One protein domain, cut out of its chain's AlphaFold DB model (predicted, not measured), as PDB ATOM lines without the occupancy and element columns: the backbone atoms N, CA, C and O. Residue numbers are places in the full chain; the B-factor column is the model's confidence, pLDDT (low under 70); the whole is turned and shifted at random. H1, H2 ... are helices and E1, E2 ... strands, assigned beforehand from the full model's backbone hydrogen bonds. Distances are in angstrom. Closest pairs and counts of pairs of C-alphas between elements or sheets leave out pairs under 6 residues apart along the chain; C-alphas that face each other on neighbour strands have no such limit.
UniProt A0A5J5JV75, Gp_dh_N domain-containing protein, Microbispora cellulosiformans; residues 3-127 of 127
ATOM      1  N   ASP A   3     196.484 112.160 170.968       96.81
ATOM      2  CA  ASP A   3     195.332 111.613 171.687       96.81
ATOM      3  C   ASP A   3     194.885 112.603 172.764       96.81
ATOM      4  O   ASP A   3     195.717 113.131 173.506       96.81
ATOM      5  N   VAL A   4     193.586 112.883 172.814       96.75
ATOM      6  CA  VAL A   4     192.957 113.673 173.876       96.75
ATOM      7  C   VAL A   4     191.745 112.891 174.354       96.75
ATOM      8  O   VAL A   4     190.801 112.701 173.592       96.75
ATOM      9  N   ASP A   5     191.781 112.425 175.600       96.62
ATOM     10  CA  ASP A   5     190.707 111.646 176.226       96.62
ATOM     11  C   ASP A   5     190.263 110.423 175.392       96.62
ATOM     12  O   ASP A   5     189.073 110.133 175.262       96.62
ATOM     13  N   GLY A   6     191.218 109.710 174.778       96.00
ATOM     14  CA  GLY A   6     190.950 108.543 173.930       96.00
ATOM     15  C   GLY A   6     190.436 108.886 172.529       96.00
ATOM     16  O   GLY A   6     190.051 107.993 171.768       96.00
ATOM     17  N   ARG A   7     190.402 110.174 172.169       95.12
ATOM     18  CA  ARG A   7     190.089 110.648 170.823       95.12
ATOM     19  C   ARG A   7     191.376 111.005 170.088       95.12
ATOM     20  O   ARG A   7     192.028 112.003 170.390       95.12
ATOM     21  N   GLY A   8     191.673 110.243 169.039       95.44
ATOM     22  CA  GLY A   8     192.742 110.571 168.102       95.44
ATOM     23  C   GLY A   8     192.416 111.818 167.275       95.44
ATOM     24  O   GLY A   8     191.385 111.886 166.606       95.44
ATOM     25  N   ILE A   9     193.316 112.798 167.299       96.00
ATOM     26  CA  ILE A   9     193.242 114.040 166.530       96.00
ATOM     27  C   ILE A   9     194.371 114.036 165.483       96.00
ATOM     28  O   ILE A   9     195.551 113.893 165.843       96.00
ATOM     29  N   PRO A  10     194.057 114.173 164.181       94.06
ATOM     30  CA  PRO A  10     195.069 114.268 163.138       94.06
ATOM     31  C   PRO A  10     195.910 115.537 163.302       94.06
ATOM     32  O   PRO A  10     195.427 116.579 163.737       94.06
ATOM     33  N   VAL A  11     197.194 115.439 162.955       95.62
ATOM     34  CA  VAL A  11     198.146 116.554 163.027       95.62
ATOM     35  C   VAL A  11     198.853 116.657 161.691       95.62
ATOM     36  O   VAL A  11     199.355 115.656 161.184       95.62
ATOM     37  N   THR A  12     198.911 117.868 161.148       94.50
ATOM     38  CA  THR A  12     199.581 118.177 159.882       94.50
ATOM     39  C   THR A  12     200.536 119.345 160.074       94.50
ATOM     40  O   THR A  12     200.307 120.181 160.947       94.50
ATOM     41  N   ALA A  13     201.565 119.443 159.238       95.88
ATOM     42  CA  ALA A  13     202.545 120.522 159.290       95.88
ATOM     43  C   ALA A  13     202.698 121.166 157.906       95.88
ATOM     44  O   ALA A  13     203.663 120.912 157.189       95.88
ATOM     45  N   HIS A  14     201.727 121.998 157.525       96.06
ATOM     46  CA  HIS A  14     201.768 122.766 156.281       96.06
ATOM     47  C   HIS A  14     201.816 124.263 156.579       96.06
ATOM     48  O   HIS A  14     201.050 124.774 157.392       96.06
ATOM     49  N   SER A  15     202.713 124.971 155.897       95.25
ATOM     50  CA  SER A  15     202.807 126.433 155.963       95.25
ATOM     51  C   SER A  15     201.759 127.131 155.090       95.25
ATOM     52  O   SER A  15     201.362 128.257 155.391       95.25
ATOM     53  N   ASP A  16     201.324 126.471 154.014       95.69
ATOM     54  CA  ASP A  16     200.235 126.902 153.143       95.69
ATOM     55  C   ASP A  16     198.936 126.165 153.508       95.69
ATOM     56  O   ASP A  16     198.873 124.942 153.337       95.69
ATOM     57  N   PRO A  17     197.881 126.880 153.938       96.06
ATOM     58  CA  PRO A  17     196.575 126.289 154.205       96.06
ATOM     59  C   PRO A  17     195.939 125.524 153.043       96.06
ATOM     60  O   PRO A  17     195.120 124.640 153.282       96.06
ATOM     61  N   ALA A  18     196.288 125.857 151.797       96.06
ATOM     62  CA  ALA A  18     195.753 125.203 150.606       96.06
ATOM     63  C   ALA A  18     196.280 123.771 150.420       96.06
ATOM     64  O   ALA A  18     195.696 123.014 149.651       96.06
ATOM     65  N   HIS A  19     197.365 123.399 151.104       96.81
ATOM     66  CA  HIS A  19     197.916 122.041 151.070       96.81
ATOM     67  C   HIS A  19     197.337 121.128 152.158       96.81
ATOM     68  O   HIS A  19     197.713 119.961 152.231       96.81
ATOM     69  N   ILE A  20     196.450 121.642 153.013       96.94
ATOM     70  CA  ILE A  20     195.807 120.851 154.059       96.94
ATOM     71  C   ILE A  20     194.502 120.283 153.501       96.94
ATOM     72  O   ILE A  20     193.600 121.041 153.148       96.94
ATOM     73  N   ASP A  21     194.395 118.957 153.453       96.19
ATOM     74  CA  ASP A  21     193.185 118.257 153.011       96.19
ATOM     75  C   ASP A  21     192.143 118.185 154.142       96.19
ATOM     76  O   ASP A  21     191.982 117.182 154.838       96.19
ATOM     77  N   TRP A  22     191.452 119.300 154.366       97.44
ATOM     78  CA  TRP A  22     190.380 119.421 155.353       97.44
ATOM     79  C   TRP A  22     189.206 118.478 155.071       97.44
ATOM     80  O   TRP A  22     188.570 118.013 156.019       97.44
ATOM     81  N   ALA A  23     188.933 118.177 153.797       95.25
ATOM     82  CA  ALA A  23     187.880 117.243 153.408       95.25
ATOM     83  C   ALA A  23     188.182 115.817 153.890       95.25
ATOM     84  O   ALA A  23     187.298 115.182 154.466       95.25
ATOM     85  N   ALA A  24     189.425 115.342 153.745       95.38
ATOM     86  CA  ALA A  24     189.839 114.031 154.253       95.38
ATOM     87  C   ALA A  24     189.703 113.905 155.780       95.38
ATOM     88  O   ALA A  24     189.458 112.814 156.292       95.38
ATOM     89  N   TYR A  25     189.815 115.019 156.510       93.81
ATOM     90  CA  TYR A  25     189.609 115.056 157.962       93.81
ATOM     91  C   TYR A  25     188.155 115.322 158.382       93.81
ATOM     92  O   TYR A  25     187.864 115.318 159.578       93.81
ATOM     93  N   GLY A  26     187.241 115.562 157.434       93.19
ATOM     94  CA  GLY A  26     185.834 115.862 157.716       93.19
ATOM     95  C   GLY A  26     185.607 117.215 158.399       93.19
ATOM     96  O   GLY A  26     184.678 117.351 159.192       93.19
ATOM     97  N   ALA A  27     186.459 118.215 158.147       95.69
ATOM     98  CA  ALA A  27     186.359 119.515 158.807       95.69
ATOM     99  C   ALA A  27     185.334 120.444 158.124       95.69
ATOM    100  O   ALA A  27     185.570 120.982 157.043       95.69
ATOM    101  N   ASP A  28     184.210 120.707 158.795       95.12
ATOM    102  CA  ASP A  28     183.213 121.683 158.332       95.12
ATOM    103  C   ASP A  28     183.665 123.141 158.533       95.12
ATOM    104  O   ASP A  28     183.418 124.007 157.689       95.12
ATOM    105  N   LEU A  29     184.316 123.419 159.664       97.31
ATOM    106  CA  LEU A  29     184.747 124.748 160.087       97.31
ATOM    107  C   LEU A  29     186.221 124.712 160.481       97.31
ATOM    108  O   LEU A  29     186.618 123.912 161.325       97.31
ATOM    109  N   VAL A  30     187.007 125.630 159.928       98.19
ATOM    110  CA  VAL A  30     188.393 125.858 160.349       98.19
ATOM    111  C   VAL A  30     188.476 127.118 161.198       98.19
ATOM    112  O   VAL A  30     187.944 128.158 160.819       98.19
ATOM    113  N   ILE A  31     189.179 127.040 162.327       98.31
ATOM    114  CA  ILE A  31     189.537 128.211 163.132       98.31
ATOM    115  C   ILE A  31     190.931 128.665 162.698       98.31
ATOM    116  O   ILE A  31     191.934 128.026 163.010       98.31
ATOM    117  N   GLU A  32     190.990 129.775 161.975       98.06
ATOM    118  CA  GLU A  32     192.235 130.392 161.538       98.06
ATOM    119  C   GLU A  32     192.814 131.234 162.682       98.06
ATOM    120  O   GLU A  32     192.403 132.374 162.926       98.06
ATOM    121  N   ALA A  33     193.744 130.619 163.415       97.31
ATOM    122  CA  ALA A  33     194.353 131.156 164.629       97.31
ATOM    123  C   ALA A  33     195.865 131.405 164.520       97.31
ATOM    124  O   ALA A  33     196.523 131.650 165.530       97.31
ATOM    125  N   THR A  34     196.428 131.392 163.310       95.94
ATOM    126  CA  THR A  34     197.856 131.681 163.097       95.94
ATOM    127  C   THR A  34     198.172 133.169 163.249       95.94
ATOM    128  O   THR A  34     199.322 133.551 163.457       95.94
ATOM    129  N   GLY A  35     197.165 134.034 163.083       92.62
ATOM    130  CA  GLY A  35     197.331 135.488 163.024       92.62
ATOM    131  C   GLY A  35     197.885 136.006 161.690       92.62
ATOM    132  O   GLY A  35     197.952 137.225 161.504       92.62
ATOM    133  N   ARG A  36     198.229 135.118 160.746       94.81
ATOM    134  CA  ARG A  36     198.778 135.459 159.426       94.81
ATOM    135  C   ARG A  36     197.687 135.653 158.373       94.81
ATOM    136  O   ARG A  36     197.681 136.672 157.685       94.81
ATOM    137  N   PHE A  37     196.748 134.715 158.266       96.81
ATOM    138  CA  PHE A  37     195.746 134.681 157.194       96.81
ATOM    139  C   PHE A  37     194.473 135.443 157.585       96.81
ATOM    140  O   PHE A  37     193.428 134.875 157.881       96.81
ATOM    141  N   ARG A  38     194.588 136.775 157.647       96.44
ATOM    142  CA  ARG A  38     193.535 137.665 158.179       96.44
ATOM    143  C   ARG A  38     192.672 138.337 157.115       96.44
ATOM    144  O   ARG A  38     191.768 139.092 157.469       96.44
ATOM    145  N   THR A  39     192.971 138.135 155.836       97.75
ATOM    146  CA  THR A  39     192.129 138.623 154.737       97.75
ATOM    147  C   THR A  39     191.199 137.521 154.248       97.75
ATOM    148  O   THR A  39     191.459 136.340 154.485       97.75
ATOM    149  N   ARG A  40     190.125 137.891 153.545       97.12
ATOM    150  CA  ARG A  40     189.257 136.909 152.883       97.12
ATOM    151  C   ARG A  40     190.031 136.009 151.926       97.12
ATOM    152  O   ARG A  40     189.866 134.798 151.986       97.12
ATOM    153  N   ASP A  41     190.887 136.584 151.089       97.06
ATOM    154  CA  ASP A  41     191.624 135.827 150.070       97.06
ATOM    155  C   ASP A  41     192.643 134.869 150.695       97.06
ATOM    156  O   ASP A  41     192.760 133.717 150.276       97.06
ATOM    157  N   ASP A  42     193.326 135.316 151.750       97.00
ATOM    158  CA  ASP A  42     194.250 134.480 152.510       97.00
ATOM    159  C   ASP A  42     193.525 133.310 153.187       97.00
ATOM    160  O   ASP A  42     193.935 132.157 153.048       97.00
ATOM    161  N   ALA A  43     192.425 133.589 153.891       97.81
ATOM    162  CA  ALA A  43     191.644 132.576 154.598       97.81
ATOM    163  C   ALA A  43     190.907 131.624 153.635       97.81
ATOM    164  O   ALA A  43     190.710 130.451 153.950       97.81
ATOM    165  N   ALA A  44     190.562 132.074 152.424       97.50
ATOM    166  CA  ALA A  44     189.927 131.245 151.398       97.50
ATOM    167  C   ALA A  44     190.804 130.066 150.945       97.50
ATOM    168  O   ALA A  44     190.298 129.110 150.360       97.50
ATOM    169  N   ARG A  45     192.107 130.080 151.247       97.69
ATOM    170  CA  ARG A  45     193.000 128.937 151.010       97.69
ATOM    171  C   ARG A  45     192.547 127.682 151.759       97.69
ATOM    172  O   ARG A  45     192.645 126.603 151.193       97.69
ATOM    173  N   HIS A  46     191.959 127.811 152.951       98.12
ATOM    174  CA  HIS A  46     191.367 126.664 153.653       98.12
ATOM    175  C   HIS A  46     190.166 126.076 152.906       98.12
ATOM    176  O   HIS A  46     189.976 124.863 152.906       98.12
ATOM    177  N   LEU A  47     189.377 126.914 152.224       97.31
ATOM    178  CA  LEU A  47     188.239 126.445 151.428       97.31
ATOM    179  C   LEU A  47     188.706 125.592 150.242       97.31
ATOM    180  O   LEU A  47     188.048 124.618 149.889       97.31
ATOM    181  N   LYS A  48     189.875 125.908 149.663       95.56
ATOM    182  CA  LYS A  48     190.495 125.087 148.607       95.56
ATOM    183  C   LYS A  48     190.871 123.690 149.104       95.56
ATOM    184  O   LYS A  48     190.763 122.740 148.342       95.56
ATOM    185  N   GLY A  49     191.265 123.579 150.372       93.75
ATOM    186  CA  GLY A  49     191.531 122.306 151.040       93.75
ATOM    187  C   GLY A  49     190.272 121.521 151.432       93.75
ATOM    188  O   GLY A  49     190.384 120.460 152.033       93.75
ATOM    189  N   GLY A  50     189.072 122.028 151.129       95.56
ATOM    190  CA  GLY A  50     187.808 121.327 151.367       95.56
ATOM    191  C   GLY A  50     187.065 121.718 152.647       95.56
ATOM    192  O   GLY A  50     186.008 121.153 152.922       95.56
ATOM    193  N   ALA A  51     187.553 122.704 153.407       97.25
ATOM    194  CA  ALA A  51     186.782 123.269 154.513       97.25
ATOM    195  C   ALA A  51     185.551 124.017 153.976       97.25
ATOM    196  O   ALA A  51     185.625 124.701 152.953       97.25
ATOM    197  N   ARG A  52     184.413 123.955 154.676       96.19
ATOM    198  CA  ARG A  52     183.191 124.651 154.223       96.19
ATOM    199  C   ARG A  52     183.149 126.107 154.673       96.19
ATOM    200  O   ARG A  52     182.565 126.944 153.979       96.19
ATOM    201  N   ARG A  53     183.726 126.404 155.841       97.62
ATOM    202  CA  ARG A  53     183.774 127.741 156.449       97.62
ATOM    203  C   ARG A  53     185.085 127.972 157.193       97.62
ATOM    204  O   ARG A  53     185.729 127.028 157.647       97.62
ATOM    205  N   VAL A  54     185.425 129.243 157.377       98.44
ATOM    206  CA  VAL A  54     186.595 129.686 158.138       98.44
ATOM    207  C   VAL A  54     186.192 130.751 159.151       98.44
ATOM    208  O   VAL A  54     185.496 131.714 158.821       98.44
ATOM    209  N   LEU A  55     186.665 130.587 160.381       98.25
ATOM    210  CA  LEU A  55     186.532 131.536 161.473       98.25
ATOM    211  C   LEU A  55     187.903 132.133 161.796       98.25
ATOM    212  O   LEU A  55     188.777 131.445 162.312       98.25
ATOM    213  N   VAL A  56     188.101 133.414 161.512       98.44
ATOM    214  CA  VAL A  56     189.345 134.131 161.819       98.44
ATOM    215  C   VAL A  56     189.290 134.625 163.265       98.44
ATOM    216  O   VAL A  56     188.422 135.430 163.614       98.44
ATOM    217  N   SER A  57     190.230 134.191 164.110       97.31
ATOM    218  CA  SER A  57     190.263 134.506 165.556       97.31
ATOM    219  C   SER A  57     190.843 135.890 165.900       97.31
ATOM    220  O   SER A  57     191.118 136.204 167.058       97.31
ATOM    221  N   ALA A  58     191.046 136.725 164.885       95.69
ATOM    222  CA  ALA A  58     191.590 138.072 164.982       95.69
ATOM    223  C   ALA A  58     190.773 139.033 164.100       95.69
ATOM    224  O   ALA A  58     190.003 138.571 163.249       95.69
ATOM    225  N   PRO A  59     190.968 140.365 164.215       96.44
ATOM    226  CA  PRO A  59     190.287 141.314 163.341       96.44
ATOM    227  C   PRO A  59     190.588 141.014 161.872       96.44
ATOM    228  O   PRO A  59     191.751 141.073 161.446       96.44
ATOM    229  N   GLY A  60     189.545 140.659 161.127       94.50
ATOM    230  CA  GLY A  60     189.622 140.354 159.707       94.50
ATOM    231  C   GLY A  60     189.705 141.618 158.854       94.50
ATOM    232  O   GLY A  60     189.283 142.697 159.267       94.50
ATOM    233  N   ARG A  61     190.244 141.479 157.644       94.31
ATOM    234  CA  ARG A  61     190.250 142.515 156.602       94.31
ATOM    235  C   ARG A  61     189.498 142.002 155.383       94.31
ATOM    236  O   ARG A  61     189.819 140.931 154.876       94.31
ATOM    237  N   SER A  62     188.501 142.756 154.928       95.25
ATOM    238  CA  SER A  62     187.675 142.389 153.766       95.25
ATOM    239  C   SER A  62     187.015 141.003 153.867       95.25
ATOM    240  O   SER A  62     186.692 140.414 152.841       95.25
ATOM    241  N   VAL A  63     186.849 140.470 155.086       96.94
ATOM    242  CA  VAL A  63     186.100 139.230 155.368       96.94
ATOM    243  C   VAL A  63     184.608 139.440 155.111       96.94
ATOM    244  O   VAL A  63     184.156 140.582 155.039       96.94
ATOM    245  N   ASP A  64     183.837 138.356 155.005       98.06
ATOM    246  CA  ASP A  64     182.416 138.452 154.651       98.06
ATOM    247  C   ASP A  64     181.614 139.192 155.732       98.06
ATOM    248  O   ASP A  64     180.759 140.021 155.429       98.06
ATOM    249  N   VAL A  65     181.907 138.907 157.005       98.12
ATOM    250  CA  VAL A  65     181.319 139.602 158.153       98.12
ATOM    251  C   VAL A  65     182.223 139.486 159.382       98.12
ATOM    252  O   VAL A  65     182.939 138.496 159.559       98.12
ATOM    253  N   THR A  66     182.170 140.489 160.257       98.12
ATOM    254  CA  THR A  66     182.744 140.427 161.606       98.12
ATOM    255  C   THR A  66     181.613 140.296 162.615       98.12
ATOM    256  O   THR A  66     180.711 141.136 162.642       98.12
ATOM    257  N   ILE A  67     181.663 139.259 163.447       97.94
ATOM    258  CA  ILE A  67     180.648 138.973 164.459       97.94
ATOM    259  C   ILE A  67     181.250 139.145 165.851       97.94
ATOM    260  O   ILE A  67     182.317 138.614 166.156       97.94
ATOM    261  N   VAL A  68     180.533 139.885 166.689       97.44
ATOM    262  CA  VAL A  68     180.684 139.880 168.140       97.44
ATOM    263  C   VAL A  68     179.429 139.205 168.703       97.44
ATOM    264  O   VAL A  68     178.339 139.785 168.608       97.44
ATOM    265  N   PRO A  69     179.552 137.982 169.248       94.75
ATOM    266  CA  PRO A  69     178.414 137.245 169.783       94.75
ATOM    267  C   PRO A  69     177.633 138.050 170.827       94.75
ATOM    268  O   PRO A  69     178.216 138.749 171.656       94.75
ATOM    269  N   GLY A  70     176.307 137.978 170.770       93.31
ATOM    270  CA  GLY A  70     175.386 138.762 171.600       93.31
ATOM    271  C   GLY A  70     175.215 140.225 171.167       93.31
ATOM    272  O   GLY A  70     174.297 140.909 171.637       93.31
ATOM    273  N   VAL A  71     176.048 140.738 170.255       95.12
ATOM    274  CA  VAL A  71     175.993 142.131 169.788       95.12
ATOM    275  C   VAL A  71     175.339 142.227 168.417       95.12
ATOM    276  O   VAL A  71     174.348 142.946 168.275       95.12
ATOM    277  N   ASN A  72     175.846 141.508 167.418       95.88
ATOM    278  CA  ASN A  72     175.396 141.626 166.028       95.88
ATOM    279  C   ASN A  72     175.157 140.271 165.342       95.88
ATOM    280  O   ASN A  72     175.310 140.166 164.128       95.88
ATOM    281  N   ASP A  73     174.749 139.246 166.092       94.88
ATOM    282  CA  ASP A  73     174.553 137.865 165.617       94.88
ATOM    283  C   ASP A  73     173.666 137.783 164.366       94.88
ATOM    284  O   ASP A  73     173.948 137.026 163.439       94.88
ATOM    285  N   ALA A  74     172.632 138.627 164.302       96.25
ATOM    286  CA  ALA A  74     171.696 138.702 163.182       96.25
ATOM    287  C   ALA A  74     172.343 139.114 161.844       96.25
ATOM    288  O   ALA A  74     171.741 138.924 160.790       96.25
ATOM    289  N   ALA A  75     173.560 139.669 161.860       97.06
ATOM    290  CA  ALA A  75     174.297 139.998 160.645       97.06
ATOM    291  C   ALA A  75     174.855 138.757 159.929       97.06
ATOM    292  O   ALA A  75     175.256 138.857 158.773       97.06
ATOM    293  N   TYR A  76     174.922 137.593 160.582       97.56
ATOM    294  CA  TYR A  76     175.451 136.385 159.961       97.56
ATOM    295  C   TYR A  76     174.418 135.714 159.037       97.56
ATOM    296  O   TYR A  76     173.409 135.191 159.497       97.56
ATOM    297  N   ASP A  77     174.706 135.665 157.731       97.50
ATOM    298  CA  ASP A  77     173.963 134.850 156.764       97.50
ATOM    299  C   ASP A  77     174.790 133.612 156.374       97.50
ATOM    300  O   ASP A  77     175.756 133.729 155.610       97.50
ATOM    301  N   PRO A  78     174.416 132.398 156.821       95.38
ATOM    302  CA  PRO A  78     175.159 131.185 156.503       95.38
ATOM    303  C   PRO A  78     175.155 130.841 155.006       95.38
ATOM    304  O   PRO A  78     175.992 130.051 154.573       95.38
ATOM    305  N   ARG A  79     174.251 131.395 154.194       96.12
ATOM    306  CA  ARG A  79     174.232 131.153 152.742       96.12
ATOM    307  C   ARG A  79     175.245 132.013 151.994       96.12
ATOM    308  O   ARG A  79     175.600 131.678 150.871       96.12
ATOM    309  N   ARG A  80     175.690 133.117 152.600       96.25
ATOM    310  CA  ARG A  80     176.576 134.106 151.969       96.25
ATOM    311  C   ARG A  80     177.953 134.164 152.615       96.25
ATOM    312  O   ARG A  80     178.928 134.422 151.923       96.25
ATOM    313  N   HIS A  81     178.029 133.952 153.926       98.00
ATOM    314  CA  HIS A  81     179.243 134.172 154.704       98.00
ATOM    315  C   HIS A  81     179.981 132.855 154.925       98.00
ATOM    316  O   HIS A  81     179.539 131.998 155.691       98.00
ATOM    317  N   GLN A  82     181.114 132.694 154.255       97.94
ATOM    318  CA  GLN A  82     181.998 131.541 154.404       97.94
ATOM    319  C   GLN A  82     183.200 131.867 155.289       97.94
ATOM    320  O   GLN A  82     183.715 130.969 155.949       97.94
ATOM    321  N   ILE A  83     183.633 133.127 155.320       98.25
ATOM    322  CA  ILE A  83     184.808 133.587 156.060       98.25
ATOM    323  C   ILE A  83     184.380 134.697 157.017       98.25
ATOM    324  O   ILE A  83     184.076 135.817 156.603       98.25
ATOM    325  N   VAL A  84     184.370 134.374 158.307       98.25
ATOM    326  CA  VAL A  84     183.867 135.236 159.381       98.25
ATOM    327  C   VAL A  84     185.009 135.612 160.316       98.25
ATOM    328  O   VAL A  84     185.804 134.758 160.693       98.25
ATOM    329  N   SER A  85     185.094 136.876 160.725       98.06
ATOM    330  CA  SER A  85     186.002 137.300 161.799       98.06
ATOM    331  C   SER A  85     185.277 137.339 163.140       98.06
ATOM    332  O   SER A  85     184.172 137.868 163.232       98.06
ATOM    333  N   MET A  86     185.943 136.861 164.190       97.62
ATOM    334  CA  MET A  86     185.491 136.975 165.585       97.62
ATOM    335  C   MET A  86     186.009 138.242 166.280       97.62
ATOM    336  O   MET A  86     186.096 138.302 167.508       97.62
ATOM    337  N   ALA A  87     186.378 139.259 165.496       97.06
ATOM    338  CA  ALA A  87     186.956 140.511 165.969       97.06
ATOM    339  C   ALA A  87     188.217 140.299 166.842       97.06
ATOM    340  O   ALA A  87     188.987 139.363 166.630       97.06
ATOM    341  N   SER A  88     188.489 141.217 167.774       96.50
ATOM    342  CA  SER A  88     189.526 141.058 168.805       96.50
ATOM    343  C   SER A  88     188.914 140.781 170.176       96.50
ATOM    344  O   SER A  88     187.753 141.110 170.422       96.50
ATOM    345  N   CYS A  89     189.726 140.279 171.108       95.50
ATOM    346  CA  CYS A  89     189.374 140.182 172.528       95.50
ATOM    347  C   CYS A  89     188.855 141.518 173.096       95.50
ATOM    348  O   CYS A  89     187.808 141.547 173.735       95.50
ATOM    349  N   THR A  90     189.516 142.638 172.795       95.50
ATOM    350  CA  THR A  90     189.078 143.972 173.236       95.50
ATOM    351  C   THR A  90     187.731 144.372 172.630       95.50
ATOM    352  O   THR A  90     186.894 144.930 173.331       95.50
ATOM    353  N   THR A  91     187.484 144.051 171.355       95.62
ATOM    354  CA  THR A  91     186.189 144.340 170.709       95.62
ATOM    355  C   THR A  91     185.068 143.548 171.381       95.62
ATOM    356  O   THR A  91     184.027 144.115 171.694       95.62
ATOM    357  N   ASN A  92     185.301 142.260 171.657       96.25
ATOM    358  CA  ASN A  92     184.334 141.408 172.354       96.25
ATOM    359  C   ASN A  92     184.055 141.889 173.788       96.25
ATOM    360  O   ASN A  92     182.943 141.720 174.270       96.25
ATOM    361  N   CYS A  93     185.029 142.520 174.450       94.12
ATOM    362  CA  CYS A  93     184.838 143.124 175.771       94.12
ATOM    363  C   CYS A  93     183.964 144.390 175.710       94.12
ATOM    364  O   CYS A  93     183.037 144.555 176.496       94.12
ATOM    365  N   VAL A  94     184.235 145.282 174.755       93.62
ATOM    366  CA  VAL A  94     183.678 146.647 174.763       93.62
ATOM    367  C   VAL A  94     182.352 146.756 174.014       93.62
ATOM    368  O   VAL A  94     181.481 147.528 174.407       93.62
ATOM    369  N   ALA A  95     182.162 145.996 172.937       93.56
ATOM    370  CA  ALA A  95     180.964 146.116 172.110       93.56
ATOM    371  C   ALA A  95     179.647 145.803 172.858       93.56
ATOM    372  O   ALA A  95     178.678 146.535 172.640       93.56
ATOM    373  N   PRO A  96     179.577 144.808 173.770       92.12
ATOM    374  CA  PRO A  96     178.385 144.596 174.590       92.12
ATOM    375  C   PRO A  96     178.063 145.786 175.498       92.12
ATOM    376  O   PRO A  96     176.896 146.147 175.619       92.12
ATOM    377  N   MET A  97     179.083 146.430 176.080       89.56
ATOM    378  CA  MET A  97     178.895 147.611 176.931       89.56
ATOM    379  C   MET A  97     178.209 148.730 176.146       89.56
ATOM    380  O   MET A  97     177.179 149.230 176.572       89.56
ATOM    381  N   VAL A  98     178.722 149.052 174.954       87.81
ATOM    382  CA  VAL A  98     178.164 150.117 174.103       87.81
ATOM    383  C   VAL A  98     176.750 149.782 173.618       87.81
ATOM    384  O   VAL A  98     175.920 150.675 173.507       87.81
ATOM    385  N   LYS A  99     176.452 148.506 173.339       84.25
ATOM    386  CA  LYS A  99     175.112 148.080 172.903       84.25
ATOM    387  C   LYS A  99     174.065 148.180 174.017       84.25
ATOM    388  O   LYS A  99     172.899 148.417 173.717       84.25
ATOM    389  N   HIS A 100     174.457 147.952 175.270       70.50
ATOM    390  CA  HIS A 100     173.547 147.992 176.418       70.50
ATOM    391  C   HIS A 100     173.170 149.408 176.861       70.50
ATOM    392  O   HIS A 100     172.186 149.576 177.582       70.50
ATOM    393  N   GLU A 101     173.919 150.419 176.429       66.75
ATOM    394  CA  GLU A 101     173.573 151.811 176.669       66.75
ATOM    395  C   GLU A 101     172.267 152.147 175.919       66.75
ATOM    396  O   GLU A 101     172.260 152.392 174.715       66.75
ATOM    397  N   ASN A 102     171.140 152.224 176.638       66.38
ATOM    398  CA  ASN A 102     169.871 152.792 176.137       66.38
ATOM    399  C   ASN A 102     169.957 154.320 175.913       66.38
ATOM    400  O   ASN A 102     168.943 155.010 175.805       66.38
ATOM    401  N   VAL A 103     171.173 154.862 175.890       72.31
ATOM    402  CA  VAL A 103     171.497 156.272 175.738       72.31
ATOM    403  C   VAL A 103     172.354 156.441 174.487       72.31
ATOM    404  O   VAL A 103     173.274 155.670 174.222       72.31
ATOM    405  N   GLY A 104     172.033 157.444 173.672       81.19
ATOM    406  CA  GLY A 104     172.750 157.694 172.423       81.19
ATOM    407  C   GLY A 104     174.195 158.128 172.677       81.19
ATOM    408  O   GLY A 104     174.438 159.245 173.134       81.19
ATOM    409  N   VAL A 105     175.164 157.271 172.350       86.19
ATOM    410  CA  VAL A 105     176.595 157.605 172.417       86.19
ATOM    411  C   VAL A 105     176.964 158.506 171.237       86.19
ATOM    412  O   VAL A 105     176.968 158.070 170.090       86.19
ATOM    413  N   VAL A 106     177.306 159.770 171.509       90.00
ATOM    414  CA  VAL A 106     177.747 160.720 170.466       90.00
ATOM    415  C   VAL A 106     179.240 160.554 170.159       90.00
ATOM    416  O   VAL A 106     179.655 160.645 169.007       90.00
ATOM    417  N   ARG A 107     180.066 160.339 171.195       90.12
ATOM    418  CA  ARG A 107     181.533 160.194 171.121       90.12
ATOM    419  C   ARG A 107     182.021 159.332 172.286       90.12
ATOM    420  O   ARG A 107     181.422 159.380 173.356       90.12
ATOM    421  N   GLY A 108     183.135 158.623 172.114       87.81
ATOM    422  CA  GLY A 108     183.754 157.833 173.178       87.81
ATOM    423  C   GLY A 108     185.259 157.679 172.977       87.81
ATOM    424  O   GLY A 108     185.740 157.647 171.847       87.81
ATOM    425  N   PHE A 109     185.988 157.584 174.084       93.38
ATOM    426  CA  PHE A 109     187.396 157.201 174.116       93.38
ATOM    427  C   PHE A 109     187.531 155.922 174.930       93.38
ATOM    428  O   PHE A 109     186.811 155.727 175.909       93.38
ATOM    429  N   MET A 110     188.453 155.054 174.529       93.25
ATOM    430  CA  MET A 110     188.683 153.777 175.188       93.25
ATOM    431  C   MET A 110     190.177 153.567 175.387       93.25
ATOM    432  O   MET A 110     190.960 153.688 174.446       93.25
ATOM    433  N   THR A 111     190.539 153.165 176.599       94.88
ATOM    434  CA  THR A 111     191.875 152.684 176.942       94.88
ATOM    435  C   THR A 111     191.743 151.255 177.446       94.88
ATOM    436  O   THR A 111     190.909 150.981 178.304       94.88
ATOM    437  N   THR A 112     192.563 150.341 176.926       94.38
ATOM    438  CA  THR A 112     192.645 148.961 177.420       94.38
ATOM    439  C   THR A 112     194.002 148.744 178.074       94.38
ATOM    440  O   THR A 112     195.036 148.948 177.443       94.38
ATOM    441  N   VAL A 113     194.010 148.295 179.326       94.88
ATOM    442  CA  VAL A 113     195.210 147.724 179.949       94.88
ATOM    443  C   VAL A 113     195.173 146.236 179.645       94.88
ATOM    444  O   VAL A 113     194.293 145.525 180.120       94.88
ATOM    445  N   HIS A 114     196.056 145.786 178.758       94.19
ATOM    446  CA  HIS A 114     196.021 144.433 178.210       94.19
ATOM    447  C   HIS A 114     197.232 143.630 178.692       94.19
ATOM    448  O   HIS A 114     198.339 144.158 178.765       94.19
ATOM    449  N   ALA A 115     197.031 142.346 178.993       92.00
ATOM    450  CA  ALA A 115     198.134 141.432 179.277       92.00
ATOM    451  C   ALA A 115     199.067 141.293 178.057       92.00
ATOM    452  O   ALA A 115     198.621 141.422 176.914       92.00
ATOM    453  N   TYR A 116     200.348 141.008 178.291       89.31
ATOM    454  CA  TYR A 116     201.320 140.832 177.211       89.31
ATOM    455  C   TYR A 116     200.931 139.667 176.284       89.31
ATOM    456  O   TYR A 116     200.301 138.693 176.705       89.31
ATOM    457  N   ARG A 117     201.307 139.751 175.005       86.50
ATOM    458  CA  ARG A 117     201.017 138.732 173.985       86.50
ATOM    459  C   ARG A 117     202.285 138.251 173.284       86.50
ATOM    460  O   ARG A 117     203.308 138.927 173.262       86.50
ATOM    461  N   CYS A 118     202.178 137.095 172.628       83.06
ATOM    462  CA  CYS A 118     203.284 136.450 171.910       83.06
ATOM    463  C   CYS A 118     204.002 137.381 170.909       83.06
ATOM    464  O   CYS A 118     205.227 137.365 170.827       83.06
ATOM    465  N   VAL A 119     203.262 138.252 170.208       80.69
ATOM    466  CA  VAL A 119     203.836 139.217 169.247       80.69
ATOM    467  C   VAL A 119     204.838 140.174 169.909       80.69
ATOM    468  O   VAL A 119     205.847 140.515 169.303       80.69
ATOM    469  N   GLU A 120     204.592 140.583 171.155       77.31
ATOM    470  CA  GLU A 120     205.472 141.504 171.888       77.31
ATOM    471  C   GLU A 120     206.738 140.797 172.391       77.31
ATOM    472  O   GLU A 120     207.811 141.395 172.406       77.31
ATOM    473  N   MET A 121     206.639 139.511 172.751       72.19
ATOM    474  CA  MET A 121     207.811 138.701 173.105       72.19
ATOM    475  C   MET A 121     208.729 138.484 171.902       72.19
ATOM    476  O   MET A 121     209.938 138.630 172.030       72.19
ATOM    477  N   ALA A 122     208.156 138.168 170.737       66.56
ATOM    478  CA  ALA A 122     208.923 137.958 169.514       66.56
ATOM    479  C   ALA A 122     209.685 139.223 169.089       66.56
ATOM    480  O   ALA A 122     210.845 139.128 168.707       66.56
ATOM    481  N   ALA A 123     209.060 140.400 169.209       66.25
ATOM    482  CA  ALA A 123     209.719 141.674 168.927       66.25
ATOM    483  C   ALA A 123     210.930 141.909 169.846       66.25
ATOM    484  O   ALA A 123     211.995 142.263 169.362       66.25
ATOM    485  N   ARG A 124     210.796 141.624 171.149       63.97
ATOM    486  CA  ARG A 124     211.886 141.769 172.130       63.97
ATOM    487  C   ARG A 124     213.015 140.746 171.995       63.97
ATOM    488  O   ARG A 124     214.080 140.966 172.547       63.97
ATOM    489  N   MET A 125     212.769 139.607 171.348       66.69
ATOM    490  CA  MET A 125     213.788 138.580 171.084       66.69
ATOM    491  C   MET A 125     214.541 138.813 169.769       66.69
ATOM    492  O   MET A 125     215.548 138.153 169.524       66.69
ATOM    493  N   ALA A 126     214.008 139.674 168.898       62.50
ATOM    494  CA  ALA A 126     214.624 140.050 167.629       62.50
ATOM    495  C   ALA A 126     215.531 141.292 167.748       62.50
ATOM    496  O   ALA A 126     216.202 141.637 166.776       62.50
ATOM    497  N   GLU A 127     215.520 141.942 168.914       51.22
ATOM    498  CA  GLU A 127     216.482 142.957 169.367       51.22
ATOM    499  C   GLU A 127     217.646 142.284 170.106       51.22
ATOM    500  O   GLU A 127     218.798 142.726 169.894       51.22
TER     501      GLU A 127
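What this domain is: This is residues 3 to 127 of the 127 residues of the protein "Gp_dh_N domain-containing protein" of Microbispora cellulosiformans (UniProt A0A5J5JV75). There is little regular structure: a small parallel sheet, E2 E3 E4, has H1 over one face, with long loops around. Residues 3 to 8, 101 to 107 and 120 to 127 stick out. The 125 printed residues run E1 E2 H1 E3 E4 H2 H3, mixed, 43 in named elements; loose, radius of gyration 17.6 A, spans 51 by 47 by 34 A.

How they stand to each other: E2, residues 29 to 32, and E3, residues 53 to 56, are parallel, N 30 to O 53 3.0 A. E3 and E4, residues 83 to 85, are parallel, N 56 to O 84 2.8 A. H1, residues 40 to 48, is on the sheet, height over the sheet 9.0 A; its closest C-alphas to E3 are Ala 43 and Val 54, 6.8 A. E2, H1, E3 form a strand-helix-strand unit, a helix linking parallel strands, right-handed. H1 has 2 of 5 O i to N i+4 pairs within range, 6 of 6 i+3.

Where its parts are: E1, residues 7 to 9, begins at (190.089, 110.648, 170.823). H2, residues 89 to 100, spans 18.1 A. H3, residues 118 to 125, ends at (213.788, 138.580, 171.084).

The domain as a whole: The printed part has no cut. Links E1 to E2, E3 to E4 and H2 to H3 are long. Residues 101 to 102 and 122 to 127 are under 70.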